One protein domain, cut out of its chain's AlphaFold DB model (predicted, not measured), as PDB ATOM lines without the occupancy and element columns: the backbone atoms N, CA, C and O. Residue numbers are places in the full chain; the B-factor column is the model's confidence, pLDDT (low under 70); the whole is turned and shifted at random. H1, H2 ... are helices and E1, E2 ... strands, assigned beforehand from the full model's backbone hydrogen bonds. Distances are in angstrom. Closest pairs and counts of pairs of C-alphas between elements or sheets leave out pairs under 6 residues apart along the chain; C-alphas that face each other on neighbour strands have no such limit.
ATOM      1  N   GLU A 126     156.502 211.421 179.193       82.56
ATOM      2  CA  GLU A 126     155.192 211.633 179.787       82.56
ATOM      3  C   GLU A 126     154.144 212.151 178.785       82.56
ATOM      4  O   GLU A 126     152.960 211.827 178.901       82.56
ATOM      5  N   LEU A 127     154.574 212.865 177.738       87.38
ATOM      6  CA  LEU A 127     153.711 213.439 176.696       87.38
ATOM      7  C   LEU A 127     153.588 212.562 175.448       87.38
ATOM      8  O   LEU A 127     152.911 212.930 174.482       87.38
ATOM      9  N   GLU A 128     154.220 211.395 175.445       93.56
ATOM     10  CA  GLU A 128     154.109 210.446 174.350       93.56
ATOM     11  C   GLU A 128     152.791 209.669 174.393       93.56
ATOM     12  O   GLU A 128     152.327 209.181 175.426       93.56
ATOM     13  N   CYS A 129     152.185 209.504 173.219       95.56
ATOM     14  CA  CYS A 129     150.989 208.705 173.020       95.56
ATOM     15  C   CYS A 129     151.266 207.257 173.426       95.56
ATOM     16  O   CYS A 129     151.927 206.519 172.695       95.56
ATOM     17  N   LYS A 130     150.669 206.816 174.537       95.19
ATOM     18  CA  LYS A 130     150.862 205.466 175.094       95.19
ATOM     19  C   LYS A 130     150.323 204.325 174.216       95.19
ATOM     20  O   LYS A 130     150.532 203.163 174.537       95.19
ATOM     21  N   ILE A 131     149.647 204.640 173.105       95.81
ATOM     22  CA  ILE A 131     149.147 203.649 172.136       95.81
ATOM     23  C   ILE A 131     150.200 203.325 171.071       95.81
ATOM     24  O   ILE A 131     150.404 202.160 170.754       95.81
ATOM     25  N   CYS A 132     150.846 204.340 170.483       95.94
ATOM     26  CA  CYS A 132     151.842 204.123 169.427       95.94
ATOM     27  C   CYS A 132     153.286 204.283 169.893       95.94
ATOM     28  O   CYS A 132     154.170 203.849 169.163       95.94
ATOM     29  N   LEU A 133     153.526 204.922 171.043       93.62
ATOM     30  CA  LEU A 133     154.862 205.223 171.576       93.62
ATOM     31  C   LEU A 133     155.761 205.950 170.557       93.62
ATOM     32  O   LEU A 133     156.962 205.736 170.501       93.62
ATOM     33  N   CYS A 134     155.148 206.726 169.657       91.19
ATOM     34  CA  CYS A 134     155.833 207.336 168.508       91.19
ATOM     35  C   CYS A 134     155.505 208.819 168.313       91.19
ATOM     36  O   CYS A 134     156.192 209.510 167.567       91.19
ATOM     37  N   LYS A 135     154.379 209.294 168.849       92.75
ATOM     38  CA  LYS A 135     153.863 210.645 168.604       92.75
ATOM     39  C   LYS A 135     153.432 211.259 169.914       92.75
ATOM     40  O   LYS A 135     152.965 210.545 170.791       92.75
ATOM     41  N   GLU A 136     153.491 212.574 169.991       93.69
ATOM     42  CA  GLU A 136     152.949 213.319 171.115       93.69
ATOM     43  C   GLU A 136     151.420 213.168 171.233       93.69
ATOM     44  O   GLU A 136     150.702 213.031 170.231       93.69
ATOM     45  N   ILE A 137     150.921 213.210 172.465       94.75
ATOM     46  CA  ILE A 137     149.502 213.364 172.779       94.75
ATOM     47  C   ILE A 137     149.034 214.751 172.326       94.75
ATOM     48  O   ILE A 137     149.396 215.770 172.904       94.75
ATOM     49  N   ASN A 138     148.177 214.786 171.305       95.06
ATOM     50  CA  ASN A 138     147.579 216.021 170.786       95.06
ATOM     51  C   ASN A 138     146.040 216.010 170.797       95.06
ATOM     52  O   ASN A 138     145.414 216.984 170.383       95.06
ATOM     53  N   VAL A 139     145.435 214.936 171.302       96.06
ATOM     54  CA  VAL A 139     144.000 214.820 171.561       96.06
ATOM     55  C   VAL A 139     143.804 214.403 173.010       96.06
ATOM     56  O   VAL A 139     144.382 213.409 173.452       96.06
ATOM     57  N   GLN A 140     142.978 215.149 173.731       96.00
ATOM     58  CA  GLN A 140     142.539 214.813 175.079       96.00
ATOM     59  C   GLN A 140     141.110 214.296 175.060       96.00
ATOM     60  O   GLN A 140     140.295 214.688 174.217       96.00
ATOM     61  N   PHE A 141     140.818 213.425 176.014       96.69
ATOM     62  CA  PHE A 141     139.486 212.895 176.232       96.69
ATOM     63  C   PHE A 141     138.827 213.677 177.362       96.69
ATOM     64  O   PHE A 141     139.449 213.898 178.391       96.69
ATOM     65  N   LYS A 142     137.581 214.119 177.191       96.50
ATOM     66  CA  LYS A 142     136.900 214.885 178.246       96.50
ATOM     67  C   LYS A 142     136.527 214.003 179.434       96.50
ATOM     68  O   LYS A 142     136.535 214.436 180.580       96.50
ATOM     69  N   GLU A 143     136.155 212.761 179.147       97.25
ATOM     70  CA  GLU A 143     135.604 211.835 180.135       97.25
ATOM     71  C   GLU A 143     136.676 211.135 180.989       97.25
ATOM     72  O   GLU A 143     136.334 210.405 181.920       97.25
ATOM     73  N   CYS A 144     137.969 211.335 180.707       96.19
ATOM     74  CA  CYS A 144     139.058 210.820 181.537       96.19
ATOM     75  C   CYS A 144     140.344 211.646 181.390       96.19
ATOM     76  O   CYS A 144     140.448 212.511 180.538       96.19
ATOM     77  N   THR A 145     141.367 211.361 182.194       94.81
ATOM     78  CA  THR A 145     142.652 212.091 182.169       94.81
ATOM     79  C   THR A 145     143.621 211.611 181.086       94.81
ATOM     80  O   THR A 145     144.787 211.997 181.082       94.81
ATOM     81  N   HIS A 146     143.184 210.709 180.209       95.81
ATOM     82  CA  HIS A 146     144.033 210.137 179.175       95.81
ATOM     83  C   HIS A 146     143.918 210.921 177.870       95.81
ATOM     84  O   HIS A 146     142.899 211.541 177.567       95.81
ATOM     85  N   GLY A 147     144.960 210.817 177.055       95.69
ATOM     86  CA  GLY A 147     144.967 211.345 175.704       95.69
ATOM     87  C   GLY A 147     145.700 210.417 174.747       95.69
ATOM     88  O   GLY A 147     146.337 209.434 175.136       95.69
ATOM     89  N   ALA A 148     145.591 210.732 173.467       97.19
ATOM     90  CA  ALA A 148     146.241 210.004 172.394       97.19
ATOM     91  C   ALA A 148     146.664 210.961 171.280       97.19
ATOM     92  O   ALA A 148     146.258 212.122 171.226       97.19
ATOM     93  N   CYS A 149     147.481 210.474 170.349       96.88
ATOM     94  CA  CYS A 149     147.688 211.208 169.110       96.88
ATOM     95  C   CYS A 149     146.449 211.094 168.202       96.88
ATOM     96  O   CYS A 149     145.694 210.115 168.247       96.88
ATOM     97  N   VAL A 150     146.280 212.070 167.312       95.94
ATOM     98  CA  VAL A 150     145.182 212.162 166.338       95.94
ATOM     99  C   VAL A 150     145.049 210.898 165.490       95.94
ATOM    100  O   VAL A 150     143.943 210.436 165.236       95.94
ATOM    101  N   THR A 151     146.177 210.296 165.092       95.88
ATOM    102  CA  THR A 151     146.183 209.071 164.282       95.88
ATOM    103  C   THR A 151     145.603 207.897 165.063       95.88
ATOM    104  O   THR A 151     144.704 207.235 164.565       95.88
ATOM    105  N   CYS A 152     146.073 207.663 166.292       97.44
ATOM    106  CA  CYS A 152     145.570 206.571 167.124       97.44
ATOM    107  C   CYS A 152     144.094 206.762 167.479       97.44
ATOM    108  O   CYS A 152     143.324 205.817 167.365       97.44
ATOM    109  N   THR A 153     143.693 207.983 167.843       97.00
ATOM    110  CA  THR A 153     142.293 208.311 168.155       97.00
ATOM    111  C   THR A 153     141.371 207.990 166.978       97.00
ATOM    112  O   THR A 153     140.340 207.345 167.151       97.00
ATOM    113  N   LEU A 154     141.770 208.382 165.763       95.06
ATOM    114  CA  LEU A 154     140.983 208.130 164.560       95.06
ATOM    115  C   LEU A 154     140.889 206.635 164.226       95.06
ATOM    116  O   LEU A 154     139.822 206.169 163.839       95.06
ATOM    117  N   GLU A 155     141.978 205.877 164.372       95.06
ATOM    118  CA  GLU A 155     141.963 204.430 164.116       95.06
ATOM    119  C   GLU A 155     141.106 203.666 165.134       95.06
ATOM    120  O   GLU A 155     140.382 202.753 164.744       95.06
ATOM    121  N   ILE A 156     141.101 204.077 166.407       95.38
ATOM    122  CA  ILE A 156     140.207 203.504 167.430       95.38
ATOM    123  C   ILE A 156     138.743 203.752 167.067       95.38
ATOM    124  O   ILE A 156     137.937 202.823 167.068       95.38
ATOM    125  N   TRP A 157     138.402 204.990 166.710       95.00
ATOM    126  CA  TRP A 157     137.041 205.329 166.309       95.00
ATOM    127  C   TRP A 157     136.602 204.555 165.055       95.00
ATOM    128  O   TRP A 157     135.512 203.986 165.027       95.00
ATOM    129  N   LYS A 158     137.471 204.452 164.038       91.38
ATOM    130  CA  LYS A 158     137.203 203.661 162.823       91.38
ATOM    131  C   LYS A 158     137.015 202.179 163.117       91.38
ATOM    132  O   LYS A 158     136.165 201.559 162.489       91.38
ATOM    133  N   ALA A 159     137.812 201.606 164.020       91.19
ATOM    134  CA  ALA A 159     137.673 200.205 164.403       91.19
ATOM    135  C   ALA A 159     136.262 199.934 164.937       91.19
ATOM    136  O   ALA A 159     135.646 198.950 164.546       91.19
ATOM    137  N   ARG A 160     135.710 200.870 165.718       89.94
ATOM    138  CA  ARG A 160     134.332 200.783 166.200       89.94
ATOM    139  C   ARG A 160     133.291 201.034 165.111       89.94
ATOM    140  O   ARG A 160     132.286 200.338 165.054       89.94
ATOM    141  N   ALA A 161     133.549 201.976 164.206       86.50
ATOM    142  CA  ALA A 161     132.639 202.286 163.100       86.50
ATOM    143  C   ALA A 161     132.457 201.128 162.104       86.50
ATOM    144  O   ALA A 161     131.507 201.131 161.329       86.50
ATOM    145  N   ARG A 162     133.367 200.148 162.107       81.31
ATOM    146  CA  ARG A 162     133.227 198.905 161.333       81.31
ATOM    147  C   ARG A 162     132.291 197.894 161.993       81.31
ATOM    148  O   ARG A 162     131.769 197.029 161.299       81.31
ATOM    149  N   GLU A 163     132.137 197.966 163.312       81.19
ATOM    150  CA  GLU A 163     131.319 197.036 164.096       81.19
ATOM    151  C   GLU A 163     129.869 197.520 164.195       81.19
ATOM    152  O   GLU A 163     128.947 196.726 164.026       81.19
ATOM    153  N   ASP A 164     129.676 198.823 164.410       74.69
ATOM    154  CA  ASP A 164     128.367 199.414 164.679       74.69
ATOM    155  C   ASP A 164     127.873 200.259 163.486       74.69
ATOM    156  O   ASP A 164     128.576 201.143 162.993       74.69
ATOM    157  N   TYR A 165     126.631 200.014 163.046       61.00
ATOM    158  CA  TYR A 165     125.853 200.947 162.222       61.00
ATOM    159  C   TYR A 165     124.631 201.386 163.035       61.00
ATOM    160  O   TYR A 165     123.848 200.519 163.438       61.00
ATOM    161  N   PRO A 166     124.417 202.689 163.295       82.06
ATOM    162  CA  PRO A 166     125.051 203.882 162.707       82.06
ATOM    163  C   PRO A 166     126.453 204.220 163.257       82.06
ATOM    164  O   PRO A 166     126.942 203.558 164.166       82.06
ATOM    165  N   LEU A 167     127.082 205.273 162.702       86.69
ATOM    166  CA  LEU A 167     128.396 205.776 163.127       86.69
ATOM    167  C   LEU A 167     128.480 205.931 164.657       86.69
ATOM    168  O   LEU A 167     127.571 206.502 165.263       86.69
ATOM    169  N   PRO A 168     129.577 205.479 165.289       92.38
ATOM    170  CA  PRO A 168     129.686 205.501 166.733       92.38
ATOM    171  C   PRO A 168     129.855 206.935 167.234       92.38
ATOM    172  O   PRO A 168     130.772 207.662 166.838       92.38
ATOM    173  N   THR A 169     128.986 207.314 168.164       95.06
ATOM    174  CA  THR A 169     129.043 208.582 168.907       95.06
ATOM    175  C   THR A 169     130.029 208.536 170.075       95.06
ATOM    176  O   THR A 169     130.256 209.551 170.732       95.06
ATOM    177  N   TRP A 170     130.606 207.362 170.349       96.38
ATOM    178  CA  TRP A 170     131.524 207.122 171.454       96.38
ATOM    179  C   TRP A 170     132.495 205.973 171.153       96.38
ATOM    180  O   TRP A 170     132.244 205.143 170.280       96.38
ATOM    181  N   PHE A 171     133.606 205.904 171.886       96.62
ATOM    182  CA  PHE A 171     134.486 204.728 171.911       96.62
ATOM    183  C   PHE A 171     135.120 204.559 173.302       96.62
ATOM    184  O   PHE A 171     135.269 205.545 174.028       96.62
ATOM    185  N   PRO A 172     135.505 203.338 173.714       97.12
ATOM    186  CA  PRO A 172     136.150 203.134 175.004       97.12
ATOM    187  C   PRO A 172     137.607 203.615 174.971       97.12
ATOM    188  O   PRO A 172     138.372 203.290 174.063       97.12
ATOM    189  N   CYS A 173     138.023 204.353 175.998       97.88
ATOM    190  CA  CYS A 173     139.420 204.722 176.194       97.88
ATOM    191  C   CYS A 173     140.295 203.453 176.290       97.88
ATOM    192  O   CYS A 173     140.043 202.624 177.167       97.88
ATOM    193  N   PRO A 174     141.368 203.302 175.492       96.81
ATOM    194  CA  PRO A 174     142.218 202.106 175.546       96.81
ATOM    195  C   PRO A 174     142.931 201.886 176.886       96.81
ATOM    196  O   PRO A 174     143.355 200.772 177.170       96.81
ATOM    197  N   LEU A 175     143.085 202.943 177.692       96.12
ATOM    198  CA  LEU A 175     143.847 202.907 178.943       96.12
ATOM    199  C   LEU A 175     142.961 202.653 180.168       96.12
ATOM    200  O   LEU A 175     143.323 201.859 181.029       96.12
ATOM    201  N   CYS A 176     141.787 203.286 180.242       97.50
ATOM    202  CA  CYS A 176     140.894 203.182 181.408       97.50
ATOM    203  C   CYS A 176     139.483 202.675 181.100       97.50
ATOM    204  O   CYS A 176     138.670 202.564 182.010       97.50
ATOM    205  N   ARG A 177     139.173 202.389 179.831       96.94
ATOM    206  CA  ARG A 177     137.854 201.949 179.346       96.94
ATOM    207  C   ARG A 177     136.695 202.931 179.565       96.94
ATOM    208  O   ARG A 177     135.560 202.572 179.271       96.94
ATOM    209  N   ALA A 178     136.953 204.160 180.015       98.00
ATOM    210  CA  ALA A 178     135.935 205.209 180.065       98.00
ATOM    211  C   ALA A 178     135.314 205.437 178.675       98.00
ATOM    212  O   ALA A 178     136.030 205.416 177.672       98.00
ATOM    213  N   GLU A 179     134.001 205.655 178.614       97.69
ATOM    214  CA  GLU A 179     133.307 205.986 177.368       97.69
ATOM    215  C   GLU A 179     133.653 207.409 176.939       97.69
ATOM    216  O   GLU A 179     133.202 208.376 177.552       97.69
ATOM    217  N   ILE A 180     134.434 207.538 175.874       97.94
ATOM    218  CA  ILE A 180     134.822 208.837 175.339       97.94
ATOM    219  C   ILE A 180     133.742 209.308 174.382       97.94
ATOM    220  O   ILE A 180     133.386 208.580 173.458       97.94
ATOM    221  N   LYS A 181     133.229 210.517 174.614       97.50
ATOM    222  CA  LYS A 181     132.165 211.164 173.819       97.50
ATOM    223  C   LYS A 181     132.619 212.512 173.276       97.50
ATOM    224  O   LYS A 181     132.170 212.928 172.206       97.50
ATOM    225  N   ASN A 182     133.526 213.176 173.992       97.50
ATOM    226  CA  ASN A 182     134.022 214.492 173.636       97.50
ATOM    227  C   ASN A 182     135.549 214.510 173.568       97.50
ATOM    228  O   ASN A 182     136.247 213.944 174.412       97.50
ATOM    229  N   LEU A 183     136.059 215.202 172.554       96.88
ATOM    230  CA  LEU A 183     137.480 215.338 172.268       96.88
ATOM    231  C   LEU A 183     137.879 216.812 172.301       96.88
ATOM    232  O   LEU A 183     137.117 217.685 171.884       96.88
ATOM    233  N   GLY A 184     139.087 217.079 172.782       95.75
ATOM    234  CA  GLY A 184     139.712 218.400 172.761       95.75
ATOM    235  C   GLY A 184     141.099 218.312 172.138       95.75
ATOM    236  O   GLY A 184     141.812 217.329 172.347       95.75
ATOM    237  N   ALA A 185     141.503 219.315 171.359       94.06
ATOM    238  CA  ALA A 185     142.887 219.413 170.908       94.06
ATOM    239  C   ALA A 185     143.764 219.845 172.088       94.06
ATOM    240  O   ALA A 185     143.438 220.807 172.780       94.06
ATOM    241  N   SER A 186     144.873 219.144 172.312       91.19
ATOM    242  CA  SER A 186     145.853 219.521 173.331       91.19
ATOM    243  C   SER A 186     146.849 220.508 172.736       91.19
ATOM    244  O   SER A 186     147.474 220.204 171.718       91.19
ATOM    245  N   THR A 187     147.038 221.661 173.371       87.62
ATOM    246  CA  THR A 187     148.170 222.548 173.090       87.62
ATOM    247  C   THR A 187     149.097 222.594 174.299       87.62
ATOM    248  O   THR A 187     148.660 222.752 175.445       87.62
ATOM    249  N   ARG A 188     150.404 222.436 174.049       81.81
ATOM    250  CA  ARG A 188     151.421 222.630 175.085       81.81
ATOM    251  C   ARG A 188     151.409 224.091 175.510       81.81
ATOM    252  O   ARG A 188     151.554 224.982 174.674       81.81
ATOM    253  N   VAL A 189     151.268 224.325 176.807       79.69
ATOM    254  CA  VAL A 189     151.568 225.629 177.393       79.69
ATOM    255  C   VAL A 189     153.081 225.672 177.555       79.69
ATOM    256  O   VAL A 189     153.630 224.933 178.366       79.69
ATOM    257  N   SER A 190     153.774 226.459 176.735       77.00
ATOM    258  CA  SER A 190     155.215 226.650 176.898       77.00
ATOM    259  C   SER A 190     155.468 227.381 178.216       77.00
ATOM    260  O   SER A 190     155.082 228.539 178.356       77.00
ATOM    261  N   GLU A 210     139.654 225.560 179.868       77.50
ATOM    262  CA  GLU A 210     139.794 224.458 180.809       77.50
ATOM    263  C   GLU A 210     141.236 223.936 180.779       77.50
ATOM    264  O   GLU A 210     141.755 223.497 179.747       77.50
ATOM    265  N   ARG A 211     141.919 224.045 181.921       78.19
ATOM    266  CA  ARG A 211     143.259 223.490 182.106       78.19
ATOM    267  C   ARG A 211     143.114 222.041 182.526       78.19
ATOM    268  O   ARG A 211     142.489 221.759 183.545       78.19
ATOM    269  N   VAL A 212     143.742 221.146 181.777       76.69
ATOM    270  CA  VAL A 212     143.760 219.722 182.099       76.69
ATOM    271  C   VAL A 212     145.180 219.350 182.495       76.69
ATOM    272  O   VAL A 212     146.138 219.599 181.759       76.69
ATOM    273  N   ALA A 213     145.322 218.787 183.690       79.75
ATOM    274  CA  ALA A 213     146.582 218.230 184.150       79.75
ATOM    275  C   ALA A 213     146.680 216.778 183.672       79.75
ATOM    276  O   ALA A 213     145.891 215.932 184.093       79.75
ATOM    277  N   MET A 214     147.646 216.495 182.801       73.56
ATOM    278  CA  MET A 214     148.007 215.134 182.412       73.56
ATOM    279  C   MET A 214     149.389 214.851 182.971       73.56
ATOM    280  O   MET A 214     150.353 215.471 182.535       73.56
ATOM    281  N   SER A 215     149.458 213.947 183.950       72.50
ATOM    282  CA  SER A 215     150.721 213.428 184.480       72.50
ATOM    283  C   SER A 215     151.720 214.553 184.816       72.50
ATOM    284  O   SER A 215     152.770 214.691 184.221       72.50
ATOM    285  N   GLY A 216     151.318 215.492 185.678       76.00
ATOM    286  CA  GLY A 216     152.172 216.623 186.077       76.00
ATOM    287  C   GLY A 216     152.327 217.757 185.050       76.00
ATOM    288  O   GLY A 216     152.646 218.875 185.454       76.00
ATOM    289  N   VAL A 217     152.018 217.541 183.768       78.12
ATOM    290  CA  VAL A 217     152.050 218.585 182.736       78.12
ATOM    291  C   VAL A 217     150.674 219.228 182.582       78.12
ATOM    292  O   VAL A 217     149.674 218.583 182.252       78.12
ATOM    293  N   THR A 218     150.605 220.542 182.787       79.44
ATOM    294  CA  THR A 218     149.391 221.316 182.509       79.44
ATOM    295  C   THR A 218     149.298 221.613 181.020       79.44
ATOM    296  O   THR A 218     150.096 222.382 180.483       79.44
ATOM    297  N   SER A 219     148.305 221.030 180.360       79.94
ATOM    298  CA  SER A 219     147.993 221.309 178.960       79.94
ATOM    299  C   SER A 219     146.710 222.128 178.863       79.94
ATOM    300  O   SER A 219     145.808 222.007 179.699       79.94
ATOM    301  N   LYS A 220     146.611 222.969 177.831       81.00
ATOM    302  CA  LYS A 220     145.358 223.649 177.494       81.00
ATOM    303  C   LYS A 220     144.605 222.783 176.496       81.00
ATOM    304  O   LYS A 220     145.138 222.449 175.439       81.00
ATOM    305  N   ALA A 221     143.375 222.416 176.837       80.38
ATOM    306  CA  ALA A 221     142.465 221.838 175.864       80.38
ATOM    307  C   ALA A 221     141.804 222.980 175.078       80.38
ATOM    308  O   ALA A 221     141.374 223.987 175.650       80.38
ATOM    309  N   SER A 222     141.716 222.845 173.754       82.50
ATOM    310  CA  SER A 222     140.749 223.624 172.979       82.50
ATOM    311  C   SER A 222     139.330 223.319 173.471       82.50
ATOM    312  O   SER A 222     139.119 222.347 174.195       82.50
ATOM    313  N   GLY A 223     138.337 224.093 173.027       90.31
ATOM    314  CA  GLY A 223     136.936 223.759 173.293       90.31
ATOM    315  C   GLY A 223     136.637 222.284 172.987       90.31
ATOM    316  O   GLY A 223     137.112 221.745 171.983       90.31
ATOM    317  N   TRP A 224     135.896 221.640 173.888       95.00
ATOM    318  CA  TRP A 224     135.467 220.253 173.735       95.00
ATOM    319  C   TRP A 224     134.407 220.151 172.644       95.00
ATOM    320  O   TRP A 224     133.417 220.881 172.675       95.00
ATOM    321  N   VAL A 225     134.593 219.217 171.721       96.00
ATOM    322  CA  VAL A 225     133.645 218.924 170.640       96.00
ATOM    323  C   VAL A 225     133.237 217.460 170.697       96.00
ATOM    324  O   VAL A 225     134.018 216.610 171.136       96.00
ATOM    325  N   CYS A 226     132.022 217.142 170.253       96.44
ATOM    326  CA  CYS A 226     131.605 215.745 170.173       96.44
ATOM    327  C   CYS A 226     132.429 215.010 169.102       96.44
ATOM    328  O   CYS A 226     132.921 215.614 168.143       96.44
ATOM    329  N   ILE A 227     132.598 213.695 169.257       95.06
ATOM    330  CA  ILE A 227     133.430 212.884 168.353       95.06
ATOM    331  C   ILE A 227     133.026 213.049 166.884       95.06
ATOM    332  O   ILE A 227     133.894 213.173 166.022       95.06
ATOM    333  N   GLU A 228     131.728 213.093 166.585       92.19
ATOM    334  CA  GLU A 228     131.257 213.253 165.209       92.19
ATOM    335  C   GLU A 228     131.712 214.576 164.584       92.19
ATOM    336  O   GLU A 228     132.179 214.598 163.445       92.19
ATOM    337  N   GLU A 229     131.582 215.683 165.317       93.25
ATOM    338  CA  GLU A 229     132.028 217.004 164.871       93.25
ATOM    339  C   GLU A 229     133.544 217.057 164.727       93.25
ATOM    340  O   GLU A 229     134.051 217.598 163.744       93.25
ATOM    341  N   TRP A 230     134.270 216.435 165.656       94.38
ATOM    342  CA  TRP A 230     135.722 216.340 165.593       94.38
ATOM    343  C   TRP A 230     136.191 215.599 164.332       94.38
ATOM    344  O   TRP A 230     137.035 216.103 163.588       94.38
ATOM    345  N   VAL A 231     135.596 214.437 164.034       91.94
ATOM    346  CA  VAL A 231     135.904 213.648 162.829       91.94
ATOM    347  C   VAL A 231     135.535 214.419 161.555       91.94
ATOM    348  O   VAL A 231     136.327 214.446 160.608       91.94
ATOM    349  N   LYS A 232     134.379 215.098 161.530       90.12
ATOM    350  CA  LYS A 232     133.972 215.975 160.414       90.12
ATOM    351  C   LYS A 232     134.980 217.111 160.199       90.12
ATOM    352  O   LYS A 232     135.373 217.374 159.061       90.12
ATOM    353  N   GLY A 233     135.449 217.737 161.279       88.75
ATOM    354  CA  GLY A 233     136.458 218.798 161.247       88.75
ATOM    355  C   GLY A 233     137.797 218.332 160.667       88.75
ATOM    356  O   GLY A 233     138.383 219.025 159.834       88.75
ATOM    357  N   LEU A 234     138.247 217.124 161.020       84.75
ATOM    358  CA  LEU A 234     139.466 216.533 160.453       84.75
ATOM    359  C   LEU A 234     139.354 216.241 158.957       84.75
ATOM    360  O   LEU A 234     140.337 216.380 158.224       84.75
ATOM    361  N   ALA A 235     138.176 215.832 158.493       75.31
ATOM    362  CA  ALA A 235     137.962 215.563 157.079       75.31
ATOM    363  C   ALA A 235     138.006 216.850 156.238       75.31
ATOM    364  O   ALA A 235     138.545 216.849 155.132       75.31
ATOM    365  N   GLY A 236     137.556 217.977 156.804       66.62
ATOM    366  CA  GLY A 236     137.711 219.301 156.194       66.62
ATOM    367  C   GLY A 236     139.172 219.721 155.971       66.62
ATOM    368  O   GLY A 236     139.456 220.501 155.062       66.62
ATOM    369  N   TRP A 237     140.119 219.166 156.735       49.66
ATOM    370  CA  TRP A 237     141.549 219.488 156.640       49.66
ATOM    371  C   TRP A 237     142.287 218.818 155.476       49.66
ATOM    372  O   TRP A 237     143.367 219.274 155.106       49.66
ATOM    373  N   ARG A 238     141.732 217.760 154.867       46.09
ATOM    374  CA  ARG A 238     142.389 217.032 153.761       46.09
ATOM    375  C   ARG A 238     141.751 217.225 152.390       46.09
ATOM    376  O   ARG A 238     142.066 216.469 151.478       46.09
ATOM    377  N   SER A 239     141.007 218.316 152.213       42.28
ATOM    378  CA  SER A 239     140.403 218.784 150.960       42.28
ATOM    379  C   SER A 239     139.004 218.249 150.645       42.28
ATOM    380  O   SER A 239     138.554 217.205 151.097       42.28
ATOM    381  N   ARG A 240     138.330 219.082 149.857       44.94
ATOM    382  CA  ARG A 240     136.935 219.162 149.422       44.94
ATOM    383  C   ARG A 240     136.411 217.951 148.629       44.94
ATOM    384  O   ARG A 240     135.612 218.133 147.716       44.94
TER     385      ARG A 240
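What this domain is: This is residues 126 to 190 and 210 to 240 of the 271 residues of a protein of Choiromyces venosus 120613-1 (UniProt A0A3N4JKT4). A small antiparallel sheet, E1 E2 E4 E3, is curled like part of a barrel; the first turns of H1 and H2 meet it at E1 and E2, and long loops make much of the rest. The 96 printed residues, under half in named elements, run E1 H1 E2 E3 E4 H2, mixed in class. The whole is compact, radius of gyration of the C-alphas 13.0 A, spanning 39 by 31 by 25 A.

How they stand to each other: E1, residues 139 to 141, neighbours E2, residues 182 to 188; N 140 and O 184 are 2.8 A apart. E2 also neighbours E4, residues 217 to 221; N 187 and O 220 are 2.9 A apart. E3, residues 211 to 214, forms a hairpin with E4; N 219 and O 212 are 2.9 A apart. H1, residues 150 to 161, and H2, residues 227 to 236, only graze the sheet; every O i to N i+4 pair in both is within hydrogen-bond range.

Where its parts are: C-alpha 139 begins E1 at (144.000, 214.820, 171.561); C-alpha 236 ends H2 at (137.711, 219.301, 156.194). H1 measures 16.3 A, E2 19.3 A.

The domain as a whole: Residues 191 to 209 are cut out, a 16.1 A gap between C-alphas 190 and 210. H1 to E2 is a long link. Residues 165 and 236 to 240 have pLDDT under 70.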